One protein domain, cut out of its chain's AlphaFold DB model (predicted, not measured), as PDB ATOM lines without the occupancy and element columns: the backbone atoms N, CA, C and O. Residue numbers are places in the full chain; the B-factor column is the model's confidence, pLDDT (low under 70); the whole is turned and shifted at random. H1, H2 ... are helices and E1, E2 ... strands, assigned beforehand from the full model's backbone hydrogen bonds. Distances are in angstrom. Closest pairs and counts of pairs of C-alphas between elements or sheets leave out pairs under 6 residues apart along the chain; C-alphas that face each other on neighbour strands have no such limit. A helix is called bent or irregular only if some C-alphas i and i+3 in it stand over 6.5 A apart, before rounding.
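This is residues 349 to 442 of the 446 residues of an uncharacterized protein of Firmicutes bacterium (UniProt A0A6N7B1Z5). Two small sheets, E1 E5 E4 E3 and E2 E7 E6, are only partly face to face, the second shifted along the strand direction toward one end of the domain, and the long loop of residues 387 to 398 swings from E3 past E6 and back to E4. H1 lies on the side of the sheet E2 E7 E6 that is turned away from the other sheet and only grazes it, while the turn between E4 and E5 and the helix H2 make the two ends of the longest axis. The printed part has 94 residues with seven named strands and two named helices, in the order E1 H1 E2 E3 E4 E5 E6 E7 H2, and its class is mixed, helices and strands. The larger sheet, in the order E1 E5 E4 E3, is mixed, and the smaller, in the order E2 E7 E6, is antiparallel throughout. The whole is compact, with a radius of gyration of the C-alphas of 12.9 A, yet elongated in outline, spanning 46 by 26 by 20 A.

E1 is residues 349 to 353, 13.0 A from first to last C-alpha, and begins at C-alpha 349 at (-19.100, 46.790, 51.182). H1 is residues 360 to 367, 11.3 A long; it is irregular, with C-alphas 361 and 364 7.8 A apart. E2 is residues 371 to 374, 10.2 A, and E3 is residues 384 to 386, 6.7 A. E4, residues 399 to 405, measures 16.7 A and starts at C-alpha 399 at (-14.177, 54.808, 41.898). E5 is residues 410 to 415, 15.8 A. E6 is residues 420 to 426, 17.3 A, and E7 is residues 431 to 436, 15.9 A. H2 is residues 437 to 442, 9.7 A, and ends at C-alpha 442 at (5.947, 56.252, 24.441).

In the larger sheet, E1 is an edge strand and parallel to E5 at 24 degrees, with N 352 and O 413 2.8 A apart. E5 and E4 form an antiparallel hairpin at 162 degrees, with N 403 and O 412 at 2.9 A. E4 and E3 form another hairpin at 173 degrees, with N 385 and O 402 at 2.8 A; E3 E4 E5 is a meander, each strand the antiparallel neighbour of the one before. Between the sheets, the closest C-alphas of E2 and E5 are those of Val 373 and Tyr 414, 6.9 A apart, and those of E1 and E2 are Arg 353 and Val 373, 6.8 A apart. E4 and E7 are only just apart, 8.3 A at the closest. In the smaller sheet, E2 and E7 are antiparallel at 159 degrees, with N 371 and O 434 at 2.9 A. E6 and E7 form a hairpin at 161 degrees, with N 433 and O 424 at 2.8 A. Residues 393 to 394 make a short antiparallel pairing with residues 420 to 421 of E6. H1 only grazes this sheet with its residues 362 to 366; the closest C-alphas of H1 and E2 are those of Val 366 and Phe 372, 7.7 A apart. H2 only grazes it too, with residues 437 to 440, and is apart from H1. In H1, 2 of 4 O i to N i+4 pairs are within hydrogen-bond range; in H2, 0 of 2 are, and 1 of 3 O i to N i+3 pairs.

The C-alphas of Ala 407 and Val 442 are the two farthest apart, at 45.6 A. The printed part has no cut. The link from E3 to E4, 12 residues, is long. The mean pLDDT of the printed part is 89.8, and residues 441 to 442 are under 70.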
ATOM      1  N   TYR A 349     -19.868  45.921  52.044       84.62
ATOM      2  CA  TYR A 349     -19.100  46.790  51.182       84.62
ATOM      3  C   TYR A 349     -17.950  45.987  50.590       84.62
ATOM      4  O   TYR A 349     -17.181  45.360  51.321       84.62
ATOM      5  N   ALA A 350     -17.856  45.970  49.264       89.00
ATOM      6  CA  ALA A 350     -16.791  45.277  48.554       89.00
ATOM      7  C   ALA A 350     -16.163  46.214  47.527       89.00
ATOM      8  O   ALA A 350     -16.865  46.772  46.686       89.00
ATOM      9  N   GLN A 351     -14.837  46.342  47.569       90.81
ATOM     10  CA  GLN A 351     -14.080  46.995  46.506       90.81
ATOM     11  C   GLN A 351     -13.536  45.943  45.549       90.81
ATOM     12  O   GLN A 351     -12.770  45.064  45.951       90.81
ATOM     13  N   ILE A 352     -13.908  46.048  44.279       92.12
ATOM     14  CA  ILE A 352     -13.412  45.177  43.220       92.12
ATOM     15  C   ILE A 352     -12.273  45.904  42.512       92.12
ATOM     16  O   ILE A 352     -12.470  46.897  41.809       92.12
ATOM     17  N   ARG A 353     -11.058  45.401  42.746       86.69
ATOM     18  CA  ARG A 353      -9.809  45.882  42.151       86.69
ATOM     19  C   ARG A 353      -9.389  44.908  41.057       86.69
ATOM     20  O   ARG A 353      -8.752  43.898  41.332       86.69
ATOM     21  N   GLY A 354      -9.763  45.217  39.821       86.06
ATOM     22  CA  GLY A 354      -9.333  44.465  38.643       86.06
ATOM     23  C   GLY A 354     -10.123  43.186  38.345       86.06
ATOM     24  O   GLY A 354     -11.229  42.967  38.839       86.06
ATOM     25  N   LEU A 355      -9.551  42.351  37.478       85.31
ATOM     26  CA  LEU A 355     -10.136  41.099  37.001       85.31
ATOM     27  C   LEU A 355      -9.866  39.935  37.960       85.31
ATOM     28  O   LEU A 355      -8.717  39.625  38.254       85.31
ATOM     29  N   GLN A 356     -10.918  39.219  38.364       79.31
ATOM     30  CA  GLN A 356     -10.778  37.985  39.154       79.31
ATOM     31  C   GLN A 356     -10.492  36.736  38.303       79.31
ATOM     32  O   GLN A 356     -10.030  35.725  38.824       79.31
ATOM     33  N   ARG A 357     -10.788  36.773  36.998       84.94
ATOM     34  CA  ARG A 357     -10.596  35.660  36.053       84.94
ATOM     35  C   ARG A 357      -9.958  36.173  34.765       84.94
ATOM     36  O   ARG A 357     -10.134  37.340  34.421       84.94
ATOM     37  N   ARG A 358      -9.234  35.305  34.052       83.81
ATOM     38  CA  ARG A 358      -8.745  35.598  32.696       83.81
ATOM     39  C   ARG A 358      -9.888  35.464  31.691       83.81
ATOM     40  O   ARG A 358     -10.671  34.523  31.790       83.81
ATOM     41  N   TYR A 359      -9.956  36.387  30.734       86.62
ATOM     42  CA  TYR A 359     -10.940  36.371  29.652       86.62
ATOM     43  C   TYR A 359     -10.207  36.449  28.308       86.62
ATOM     44  O   TYR A 359      -9.523  37.447  28.074       86.62
ATOM     45  N   PRO A 360     -10.372  35.454  27.417       86.94
ATOM     46  CA  PRO A 360      -9.687  35.432  26.121       86.94
ATOM     47  C   PRO A 360      -9.992  36.662  25.253       86.94
ATOM     48  O   PRO A 360      -9.134  37.155  24.532       86.94
ATOM     49  N   ALA A 361     -11.208  37.209  25.368       86.06
ATOM     50  CA  ALA A 361     -11.682  38.333  24.555       86.06
ATOM     51  C   ALA A 361     -10.913  39.658  24.757       86.06
ATOM     52  O   ALA A 361     -11.051  40.566  23.941       86.06
ATOM     53  N   ILE A 362     -10.132  39.780  25.835       89.12
ATOM     54  CA  ILE A 362      -9.369  40.994  26.189       89.12
ATOM     55  C   ILE A 362      -7.874  40.708  26.381       89.12
ATOM     56  O   ILE A 362      -7.126  41.586  26.805       89.12
ATOM     57  N   GLU A 363      -7.419  39.485  26.101       89.50
ATOM     58  CA  GLU A 363      -6.046  39.055  26.395       89.50
ATOM     59  C   GLU A 363      -5.016  39.860  25.592       89.50
ATOM     60  O   GLU A 363      -4.059  40.379  26.161       89.50
ATOM     61  N   THR A 364      -5.301  40.114  24.314       88.75
ATOM     62  CA  THR A 364      -4.472  40.950  23.430       88.75
ATOM     63  C   THR A 364      -4.325  42.393  23.921       88.75
ATOM     64  O   THR A 364      -3.302  43.036  23.698       88.75
ATOM     65  N   GLU A 365      -5.328  42.937  24.605       88.00
ATOM     66  CA  GLU A 365      -5.286  44.296  25.154       88.00
ATOM     67  C   GLU A 365      -4.572  44.340  26.501       88.00
ATOM     68  O   GLU A 365      -3.849  45.294  26.794       88.00
ATOM     69  N   VAL A 366      -4.726  43.286  27.304       89.50
ATOM     70  CA  VAL A 366      -3.947  43.097  28.531       89.50
ATOM     71  C   VAL A 366      -2.455  42.988  28.208       89.50
ATOM     72  O   VAL A 366      -1.643  43.586  28.918       89.50
ATOM     73  N   GLU A 367      -2.095  42.294  27.125       89.88
ATOM     74  CA  GLU A 367      -0.726  42.225  26.590       89.88
ATOM     75  C   GLU A 367      -0.208  43.593  26.130       89.88
ATOM     76  O   GLU A 367       0.952  43.923  26.364       89.88
ATOM     77  N   ARG A 368      -1.081  44.443  25.573       87.94
ATOM     78  CA  ARG A 368      -0.782  45.853  25.246       87.94
ATOM     79  C   ARG A 368      -0.703  46.770  26.475       87.94
ATOM     80  O   ARG A 368      -0.572  47.981  26.330       87.94
ATOM     81  N   GLY A 369      -0.793  46.212  27.682       90.62
ATOM     82  CA  GLY A 369      -0.650  46.936  28.943       90.62
ATOM     83  C   GLY A 369      -1.944  47.542  29.489       90.62
ATOM     84  O   GLY A 369      -1.903  48.184  30.540       90.62
ATOM     85  N   VAL A 370      -3.099  47.313  28.852       93.25
ATOM     86  CA  VAL A 370      -4.396  47.774  29.369       93.25
ATOM     87  C   VAL A 370      -4.772  46.966  30.613       93.25
ATOM     88  O   VAL A 370      -4.630  45.742  30.673       93.25
ATOM     89  N   ARG A 371      -5.257  47.648  31.650       94.06
ATOM     90  CA  ARG A 371      -5.762  47.024  32.876       94.06
ATOM     91  C   ARG A 371      -7.271  47.135  32.924       94.06
ATOM     92  O   ARG A 371      -7.814  48.220  32.766       94.06
ATOM     93  N   PHE A 372      -7.935  46.016  33.178       94.12
ATOM     94  CA  PHE A 372      -9.390  45.952  33.157       94.12
ATOM     95  C   PHE A 372      -9.987  45.775  34.544       94.12
ATOM     96  O   PHE A 372      -9.428  45.079  35.396       94.12
ATOM     97  N   VAL A 373     -11.167  46.355  34.723       94.31
ATOM     98  CA  VAL A 373     -12.113  46.044  35.793       94.31
ATOM     99  C   VAL A 373     -13.362  45.468  35.144       94.31
ATOM    100  O   VAL A 373     -13.818  45.988  34.126       94.31
ATOM    101  N   ARG A 374     -13.892  44.380  35.709       94.06
ATOM    102  CA  ARG A 374     -15.142  43.774  35.246       94.06
ATOM    103  C   ARG A 374     -16.278  44.172  36.180       94.06
ATOM    104  O   ARG A 374     -16.215  43.861  37.367       94.06
ATOM    105  N   LEU A 375     -17.279  44.839  35.623       93.62
ATOM    106  CA  LEU A 375     -18.578  45.082  36.232       93.62
ATOM    107  C   LEU A 375     -19.404  43.791  36.213       93.62
ATOM    108  O   LEU A 375     -19.345  43.026  35.245       93.62
ATOM    109  N   ASP A 376     -20.183  43.554  37.264       91.50
ATOM    110  CA  ASP A 376     -21.164  42.471  37.286       91.50
ATOM    111  C   ASP A 376     -22.402  42.893  36.484       91.50
ATOM    112  O   ASP A 376     -23.235  43.678  36.942       91.50
ATOM    113  N   VAL A 377     -22.477  42.376  35.261       90.88
ATOM    114  CA  VAL A 377     -23.570  42.588  34.308       90.88
ATOM    115  C   VAL A 377     -24.495  41.374  34.344       90.88
ATOM    116  O   VAL A 377     -24.010  40.241  34.281       90.88
ATOM    117  N   ASP A 378     -25.804  41.606  34.432       88.94
ATOM    118  CA  ASP A 378     -26.834  40.563  34.417       88.94
ATOM    119  C   ASP A 378     -27.722  40.745  33.180       88.94
ATOM    120  O   ASP A 378     -28.197  41.843  32.906       88.94
ATOM    121  N   ASN A 379     -27.883  39.687  32.382       88.19
ATOM    122  CA  ASN A 379     -28.575  39.713  31.082       88.19
ATOM    123  C   ASN A 379     -28.134  40.841  30.123       88.19
ATOM    124  O   ASN A 379     -28.938  41.359  29.356       88.19
ATOM    125  N   GLY A 380     -26.847  41.204  30.143       88.19
ATOM    126  CA  GLY A 380     -26.294  42.257  29.283       88.19
ATOM    127  C   GLY A 380     -26.509  43.682  29.802       88.19
ATOM    128  O   GLY A 380     -26.058  44.624  29.159       88.19
ATOM    129  N   GLU A 381     -27.125  43.858  30.974       89.50
ATOM    130  CA  GLU A 381     -27.330  45.168  31.591       89.50
ATOM    131  C   GLU A 381     -26.561  45.320  32.910       89.50
ATOM    132  O   GLU A 381     -26.506  44.426  33.765       89.50
ATOM    133  N   PHE A 382     -25.931  46.483  33.085       90.38
ATOM    134  CA  PHE A 382     -25.291  46.861  34.339       90.38
ATOM    135  C   PHE A 382     -26.270  47.658  35.204       90.38
ATOM    136  O   PHE A 382     -26.556  48.824  34.936       90.38
ATOM    137  N   PHE A 383     -26.742  47.052  36.293       87.19
ATOM    138  CA  PHE A 383     -27.663  47.692  37.239       87.19
ATOM    139  C   PHE A 383     -26.936  48.585  38.257       87.19
ATOM    140  O   PHE A 383     -27.008  48.370  39.469       87.19
ATOM    141  N   GLY A 384     -26.203  49.588  37.778       89.38
ATOM    142  CA  GLY A 384     -25.454  50.515  38.623       89.38
ATOM    143  C   GLY A 384     -25.190  51.859  37.955       89.38
ATOM    144  O   GLY A 384     -25.763  52.190  36.923       89.38
ATOM    145  N   PHE A 385     -24.305  52.645  38.560       91.25
ATOM    146  CA  PHE A 385     -23.871  53.934  38.030       91.25
ATOM    147  C   PHE A 385     -22.402  53.870  37.635       91.25
ATOM    148  O   PHE A 385     -21.554  53.490  38.445       91.25
ATOM    149  N   ILE A 386     -22.104  54.262  36.399       94.12
ATOM    150  CA  ILE A 386     -20.743  54.409  35.883       94.12
ATOM    151  C   ILE A 386     -20.402  55.900  35.909       94.12
ATOM    152  O   ILE A 386     -21.122  56.722  35.348       94.12
ATOM    153  N   PHE A 387     -19.312  56.262  36.582       93.62
ATOM    154  CA  PHE A 387     -18.906  57.658  36.783       93.62
ATOM    155  C   PHE A 387     -17.948  58.170  35.707       93.62
ATOM    156  O   PHE A 387     -17.645  59.361  35.690       93.62
ATOM    157  N   ARG A 388     -17.433  57.283  34.849       93.44
ATOM    158  CA  ARG A 388     -16.377  57.586  33.878       93.44
ATOM    159  C   ARG A 388     -16.791  57.259  32.460       93.44
ATOM    160  O   ARG A 388     -17.540  56.313  32.225       93.44
ATOM    161  N   LYS A 389     -16.247  58.021  31.522       94.62
ATOM    162  CA  LYS A 389     -16.382  57.827  30.082       94.62
ATOM    163  C   LYS A 389     -15.019  57.525  29.466       94.62
ATOM    164  O   LYS A 389     -13.974  57.766  30.066       94.62
ATOM    165  N   VAL A 390     -15.035  56.981  28.254       95.62
ATOM    166  CA  VAL A 390     -13.810  56.802  27.464       95.62
ATOM    167  C   VAL A 390     -13.158  58.170  27.236       95.62
ATOM    168  O   VAL A 390     -13.835  59.118  26.849       95.62
ATOM    169  N   GLY A 391     -11.854  58.260  27.489       94.56
ATOM    170  CA  GLY A 391     -11.064  59.492  27.445       94.56
ATOM    171  C   GLY A 391     -10.831  60.147  28.810       94.56
ATOM    172  O   GLY A 391      -9.918  60.962  28.926       94.56
ATOM    173  N   ASP A 392     -11.578  59.769  29.852       96.38
ATOM    174  CA  ASP A 392     -11.387  60.339  31.187       96.38
ATOM    175  C   ASP A 392     -10.066  59.871  31.812       96.38
ATOM    176  O   ASP A 392      -9.706  58.688  31.755       96.38
ATOM    177  N   THR A 393      -9.367  60.794  32.472       96.25
ATOM    178  CA  THR A 393      -8.230  60.470  33.337       96.25
ATOM    179  C   THR A 393      -8.726  59.976  34.692       96.25
ATOM    180  O   THR A 393      -9.652  60.534  35.285       96.25
ATOM    181  N   VAL A 394      -8.108  58.904  35.181       96.19
ATOM    182  CA  VAL A 394      -8.438  58.268  36.459       96.19
ATOM    183  C   VAL A 394      -7.170  57.976  37.251       96.19
ATOM    184  O   VAL A 394      -6.127  57.642  36.685       96.19
ATOM    185  N   LYS A 395      -7.245  58.086  38.574       96.38
ATOM    186  CA  LYS A 395      -6.161  57.727  39.497       96.38
ATOM    187  C   LYS A 395      -6.356  56.312  40.032       96.38
ATOM    188  O   LYS A 395      -7.479  55.857  40.219       96.38
ATOM    189  N   ALA A 396      -5.262  55.622  40.346       95.19
ATOM    190  CA  ALA A 396      -5.325  54.331  41.025       95.19
ATOM    191  C   ALA A 396      -6.140  54.439  42.329       95.19
ATOM    192  O   ALA A 396      -5.901  55.321  43.154       95.19
ATOM    193  N   GLY A 397      -7.100  53.531  42.510       92.75
ATOM    194  CA  GLY A 397      -8.031  53.513  43.640       92.75
ATOM    195  C   GLY A 397      -9.263  54.408  43.481       92.75
ATOM    196  O   GLY A 397     -10.138  54.365  44.339       92.75
ATOM    197  N   GLU A 398      -9.367  55.188  42.403       94.44
ATOM    198  CA  GLU A 398     -10.540  56.019  42.127       94.44
ATOM    199  C   GLU A 398     -11.747  55.166  41.719       94.44
ATOM    200  O   GLU A 398     -11.611  54.182  40.989       94.44
ATOM    201  N   VAL A 399     -12.937  55.535  42.195       95.12
ATOM    202  CA  VAL A 399     -14.177  54.808  41.898       95.12
ATOM    203  C   VAL A 399     -14.590  55.062  40.447       95.12
ATOM    204  O   VAL A 399     -14.791  56.204  40.025       95.12
ATOM    205  N   LEU A 400     -14.713  53.979  39.685       95.56
ATOM    206  CA  LEU A 400     -15.143  53.971  38.288       95.56
ATOM    207  C   LEU A 400     -16.648  53.766  38.169       95.56
ATOM    208  O   LEU A 400     -17.302  54.428  37.369       95.56
ATOM    209  N   ALA A 401     -17.188  52.845  38.963       94.94
ATOM    210  CA  ALA A 401     -18.603  52.517  38.978       94.94
ATOM    211  C   ALA A 401     -19.029  52.028  40.364       94.94
ATOM    212  O   ALA A 401     -18.214  51.509  41.133       94.94
ATOM    213  N   VAL A 402     -20.316  52.162  40.664       92.94
ATOM    214  CA  VAL A 402     -20.936  51.647  41.887       92.94
ATOM    215  C   VAL A 402     -22.193  50.877  41.525       92.94
ATOM    216  O   VAL A 402     -22.997  51.329  40.714       92.94
ATOM    217  N   GLN A 403     -22.373  49.720  42.151       92.75
ATOM    218  CA  GLN A 403     -23.554  48.884  41.988       92.75
ATOM    219  C   GLN A 403     -24.170  48.577  43.347       92.75
ATOM    220  O   GLN A 403     -23.480  48.132  44.270       92.75
ATOM    221  N   ASN A 404     -25.479  48.796  43.437       88.00
ATOM    222  CA  ASN A 404     -26.283  48.413  44.586       88.00
ATOM    223  C   ASN A 404     -26.898  47.043  44.302       88.00
ATOM    224  O   ASN A 404     -27.658  46.885  43.353       88.00
ATOM    225  N   ASP A 405     -26.575  46.064  45.134       83.44
ATOM    226  CA  ASP A 405     -27.033  44.682  45.032       83.44
ATOM    227  C   ASP A 405     -27.856  44.321  46.284       83.44
ATOM    228  O   ASP A 405     -27.789  45.004  47.317       83.44
ATOM    229  N   TRP A 406     -28.669  43.269  46.192       79.69
ATOM    230  CA  TRP A 406     -29.543  42.779  47.269       79.69
ATOM    231  C   TRP A 406     -30.421  43.885  47.875       79.69
ATOM    232  O   TRP A 406     -30.398  44.127  49.084       79.69
ATOM    233  N   ALA A 407     -31.162  44.598  47.021       72.50
ATOM    234  CA  ALA A 407     -32.024  45.717  47.417       72.50
ATOM    235  C   ALA A 407     -31.284  46.827  48.206       72.50
ATOM    236  O   ALA A 407     -31.845  47.453  49.103       72.50
ATOM    237  N   GLY A 408     -30.005  47.064  47.884       70.88
ATOM    238  CA  GLY A 408     -29.179  48.107  48.505       70.88
ATOM    239  C   GLY A 408     -28.472  47.685  49.795       70.88
ATOM    240  O   GLY A 408     -27.798  48.509  50.413       70.88
ATOM    241  N   LEU A 409     -28.580  46.415  50.201       78.06
ATOM    242  CA  LEU A 409     -27.841  45.866  51.344       78.06
ATOM    243  C   LEU A 409     -26.366  45.620  51.030       78.06
ATOM    244  O   LEU A 409     -25.547  45.541  51.950       78.06
ATOM    245  N   ARG A 410     -26.011  45.492  49.751       84.81
ATOM    246  CA  ARG A 410     -24.633  45.332  49.305       84.81
ATOM    247  C   ARG A 410     -24.274  46.443  48.333       84.81
ATOM    248  O   ARG A 410     -24.973  46.658  47.352       84.81
ATOM    249  N   VAL A 411     -23.155  47.107  48.587       89.94
ATOM    250  CA  VAL A 411     -22.556  48.080  47.671       89.94
ATOM    251  C   VAL A 411     -21.250  47.493  47.159       89.94
ATOM    252  O   VAL A 411     -20.372  47.115  47.942       89.94
ATOM    253  N   ARG A 412     -21.132  47.384  45.835       92.25
ATOM    254  CA  ARG A 412     -19.875  47.049  45.162       92.25
ATOM    255  C   ARG A 412     -19.333  48.310  44.518       92.25
ATOM    256  O   ARG A 412     -20.009  48.918  43.691       92.25
ATOM    257  N   GLU A 413     -18.120  48.681  44.895       94.50
ATOM    258  CA  GLU A 413     -17.384  49.747  44.228       94.50
ATOM    259  C   GLU A 413     -16.329  49.136  43.317       94.50
ATOM    260  O   GLU A 413     -15.477  48.351  43.743       94.50
ATOM    261  N   TYR A 414     -16.385  49.511  42.050       95.56
ATOM    262  CA  TYR A 414     -15.416  49.127  41.041       95.56
ATOM    263  C   TYR A 414     -14.391  50.241  40.963       95.56
ATOM    264  O   TYR A 414     -14.730  51.367  40.603       95.56
ATOM    265  N   VAL A 415     -13.150  49.947  41.339       96.69
ATOM    266  CA  VAL A 415     -12.109  50.971  41.466       96.69
ATOM    267  C   VAL A 415     -10.992  50.748  40.456       96.69
ATOM    268  O   VAL A 415     -10.655  49.611  40.114       96.69
ATOM    269  N   ALA A 416     -10.396  51.842  39.995       95.88
ATOM    270  CA  ALA A 416      -9.306  51.829  39.036       95.88
ATOM    271  C   ALA A 416      -8.089  51.078  39.606       95.88
ATOM    272  O   ALA A 416      -7.570  51.461  40.657       95.88
ATOM    273  N   PRO A 417      -7.592  50.023  38.937       94.88
ATOM    274  CA  PRO A 417      -6.438  49.270  39.414       94.88
ATOM    275  C   PRO A 417      -5.131  50.053  39.228       94.88
ATOM    276  O   PRO A 417      -4.156  49.778  39.921       94.88
ATOM    277  N   VAL A 418      -5.106  51.013  38.298       95.31
ATOM    278  CA  VAL A 418      -3.944  51.837  37.937       95.31
ATOM    279  C   VAL A 418      -4.388  53.255  37.578       95.31
ATOM    280  O   VAL A 418      -5.534  53.454  37.178       95.31
ATOM    281  N   SER A 419      -3.476  54.223  37.698       96.06
ATOM    282  CA  SER A 419      -3.674  55.574  37.163       96.06
ATOM    283  C   SER A 419      -3.477  55.568  35.649       96.06
ATOM    284  O   SER A 419      -2.546  54.925  35.151       96.06
ATOM    285  N   GLY A 420      -4.331  56.267  34.914       95.94
ATOM    286  CA  GLY A 420      -4.350  56.173  33.463       95.94
ATOM    287  C   GLY A 420      -5.518  56.891  32.809       95.94
ATOM    288  O   GLY A 420      -6.200  57.704  33.430       95.94
ATOM    289  N   VAL A 421      -5.759  56.546  31.549       96.62
ATOM    290  CA  VAL A 421      -6.916  57.011  30.773       96.62
ATOM    291  C   VAL A 421      -7.843  55.833  30.511       96.62
ATOM    292  O   VAL A 421      -7.384  54.743  30.158       96.62
ATOM    293  N   VAL A 422      -9.147  56.036  30.680       96.38
ATOM    294  CA  VAL A 422     -10.155  55.039  30.305       96.38
ATOM    295  C   VAL A 422     -10.171  54.924  28.782       96.38
ATOM    296  O   VAL A 422     -10.570  55.854  28.090       96.38
ATOM    297  N   VAL A 423      -9.729  53.791  28.246       96.06
ATOM    298  CA  VAL A 423      -9.623  53.563  26.791       96.06
ATOM    299  C   VAL A 423     -10.753  52.707  26.242       96.06
ATOM    300  O   VAL A 423     -11.022  52.738  25.045       96.06
ATOM    301  N   ARG A 424     -11.426  51.942  27.104       92.69
ATOM    302  CA  ARG A 424     -12.510  51.048  26.699       92.69
ATOM    303  C   ARG A 424     -13.593  51.024  27.766       92.69
ATOM    304  O   ARG A 424     -13.290  50.860  28.945       92.69
ATOM    305  N   LEU A 425     -14.842  51.155  27.337       93.75
ATOM    306  CA  LEU A 425     -16.026  50.978  28.166       93.75
ATOM    307  C   LEU A 425     -17.022  50.141  27.367       93.75
ATOM    308  O   LEU A 425     -17.540  50.603  26.354       93.75
ATOM    309  N   GLN A 426     -17.232  48.896  27.779       92.19
ATOM    310  CA  GLN A 426     -18.233  48.016  27.185       92.19
ATOM    311  C   GLN A 426     -19.298  47.698  28.222       92.19
ATOM    312  O   GLN A 426     -19.076  46.871  29.103       92.19
ATOM    313  N   GLU A 427     -20.446  48.357  28.112       87.56
ATOM    314  CA  GLU A 427     -21.539  48.220  29.078       87.56
ATOM    315  C   GLU A 427     -22.145  46.809  29.049       87.56
ATOM    316  O   GLU A 427     -22.302  46.202  30.103       87.56
ATOM    317  N   GLU A 428     -22.340  46.232  27.857       88.31
ATOM    318  CA  GLU A 428     -22.935  44.895  27.674       88.31
ATOM    319  C   GLU A 428     -22.113  43.750  28.286       88.31
ATOM    320  O   GLU A 428     -22.644  42.718  28.686       88.31
ATOM    321  N   THR A 429     -20.789  43.900  28.338       89.25
ATOM    322  CA  THR A 429     -19.879  42.870  28.873       89.25
ATOM    323  C   THR A 429     -19.328  43.235  30.248       89.25
ATOM    324  O   THR A 429     -18.769  42.379  30.946       89.25
ATOM    325  N   GLY A 430     -19.483  44.501  30.640       91.06
ATOM    326  CA  GLY A 430     -19.006  45.066  31.891       91.06
ATOM    327  C   GLY A 430     -17.517  45.393  31.909       91.06
ATOM    328  O   GLY A 430     -16.968  45.584  32.988       91.06
ATOM    329  N   PHE A 431     -16.812  45.417  30.777       94.50
ATOM    330  CA  PHE A 431     -15.371  45.687  30.787       94.50
ATOM    331  C   PHE A 431     -15.068  47.186  30.754       94.50
ATOM    332  O   PHE A 431     -15.408  47.883  29.796       94.50
ATOM    333  N   ILE A 432     -14.343  47.658  31.771       95.44
ATOM    334  CA  ILE A 432     -13.711  48.983  31.785       95.44
ATOM    335  C   ILE A 432     -12.202  48.797  31.660       95.44
ATOM    336  O   ILE A 432     -11.580  48.235  32.560       95.44
ATOM    337  N   GLY A 433     -11.620  49.251  30.552       95.81
ATOM    338  CA  GLY A 433     -10.186  49.194  30.272       95.81
ATOM    339  C   GLY A 433      -9.498  50.529  30.528       95.81
ATOM    340  O   GLY A 433      -9.940  51.565  30.030       95.81
ATOM    341  N   ILE A 434      -8.397  50.501  31.275       96.56
ATOM    342  CA  ILE A 434      -7.586  51.667  31.632       96.56
ATOM    343  C   ILE A 434      -6.171  51.469  31.097       96.56
ATOM    344  O   ILE A 434      -5.506  50.484  31.428       96.56
ATOM    345  N   MET A 435      -5.708  52.417  30.286       96.19
ATOM    346  CA  MET A 435      -4.331  52.459  29.806       96.19
ATOM    347  C   MET A 435      -3.461  53.221  30.815       96.19
ATOM    348  O   MET A 435      -3.749  54.392  31.071       96.19
ATOM    349  N   PRO A 436      -2.407  52.605  31.382       94.25
ATOM    350  CA  PRO A 436      -1.518  53.274  32.325       94.25
ATOM    351  C   PRO A 436      -0.839  54.508  31.717       94.25
ATOM    352  O   PRO A 436      -0.397  54.471  30.567       94.25
ATOM    353  N   GLU A 437      -0.651  55.569  32.507       88.69
ATOM    354  CA  GLU A 437       0.038  56.799  32.059       88.69
ATOM    355  C   GLU A 437       1.436  56.538  31.473       88.69
ATOM    356  O   GLU A 437       1.841  57.174  30.499       88.69
ATOM    357  N   ASN A 438       2.158  55.553  32.016       84.81
ATOM    358  CA  ASN A 438       3.502  55.193  31.559       84.81
ATOM    359  C   ASN A 438       3.529  54.683  30.109       84.81
ATOM    360  O   ASN A 438       4.569  54.753  29.462       84.81
ATOM    361  N   HIS A 439       2.405  54.183  29.590       77.94
ATOM    362  CA  HIS A 439       2.287  53.709  28.210       77.94
ATOM    363  C   HIS A 439       1.823  54.797  27.237       77.94
ATOM    364  O   HIS A 439       2.052  54.672  26.040       77.94
ATOM    365  N   LEU A 440       1.258  55.902  27.734       71.69
ATOM    366  CA  LEU A 440       0.866  57.044  26.901       71.69
ATOM    367  C   LEU A 440       2.070  57.900  26.477       71.69
ATOM    368  O   LEU A 440       2.033  58.544  25.435       71.69
ATOM    369  N   ARG A 441       3.162  57.887  27.255       61.75
ATOM    370  CA  ARG A 441       4.367  58.695  26.980       61.75
ATOM    371  C   ARG A 441       5.267  58.149  25.868       61.75
ATOM    372  O   ARG A 441       6.136  58.874  25.406       61.75
ATOM    373  N   VAL A 442       5.066  56.908  25.427       57.47
ATOM    374  CA  VAL A 442       5.947  56.252  24.441       57.47
ATOM    375  C   VAL A 442       5.589  56.631  22.989       57.47
ATOM    376  O   VAL A 442       6.387  56.403  22.094       57.47
TER     377      VAL A 442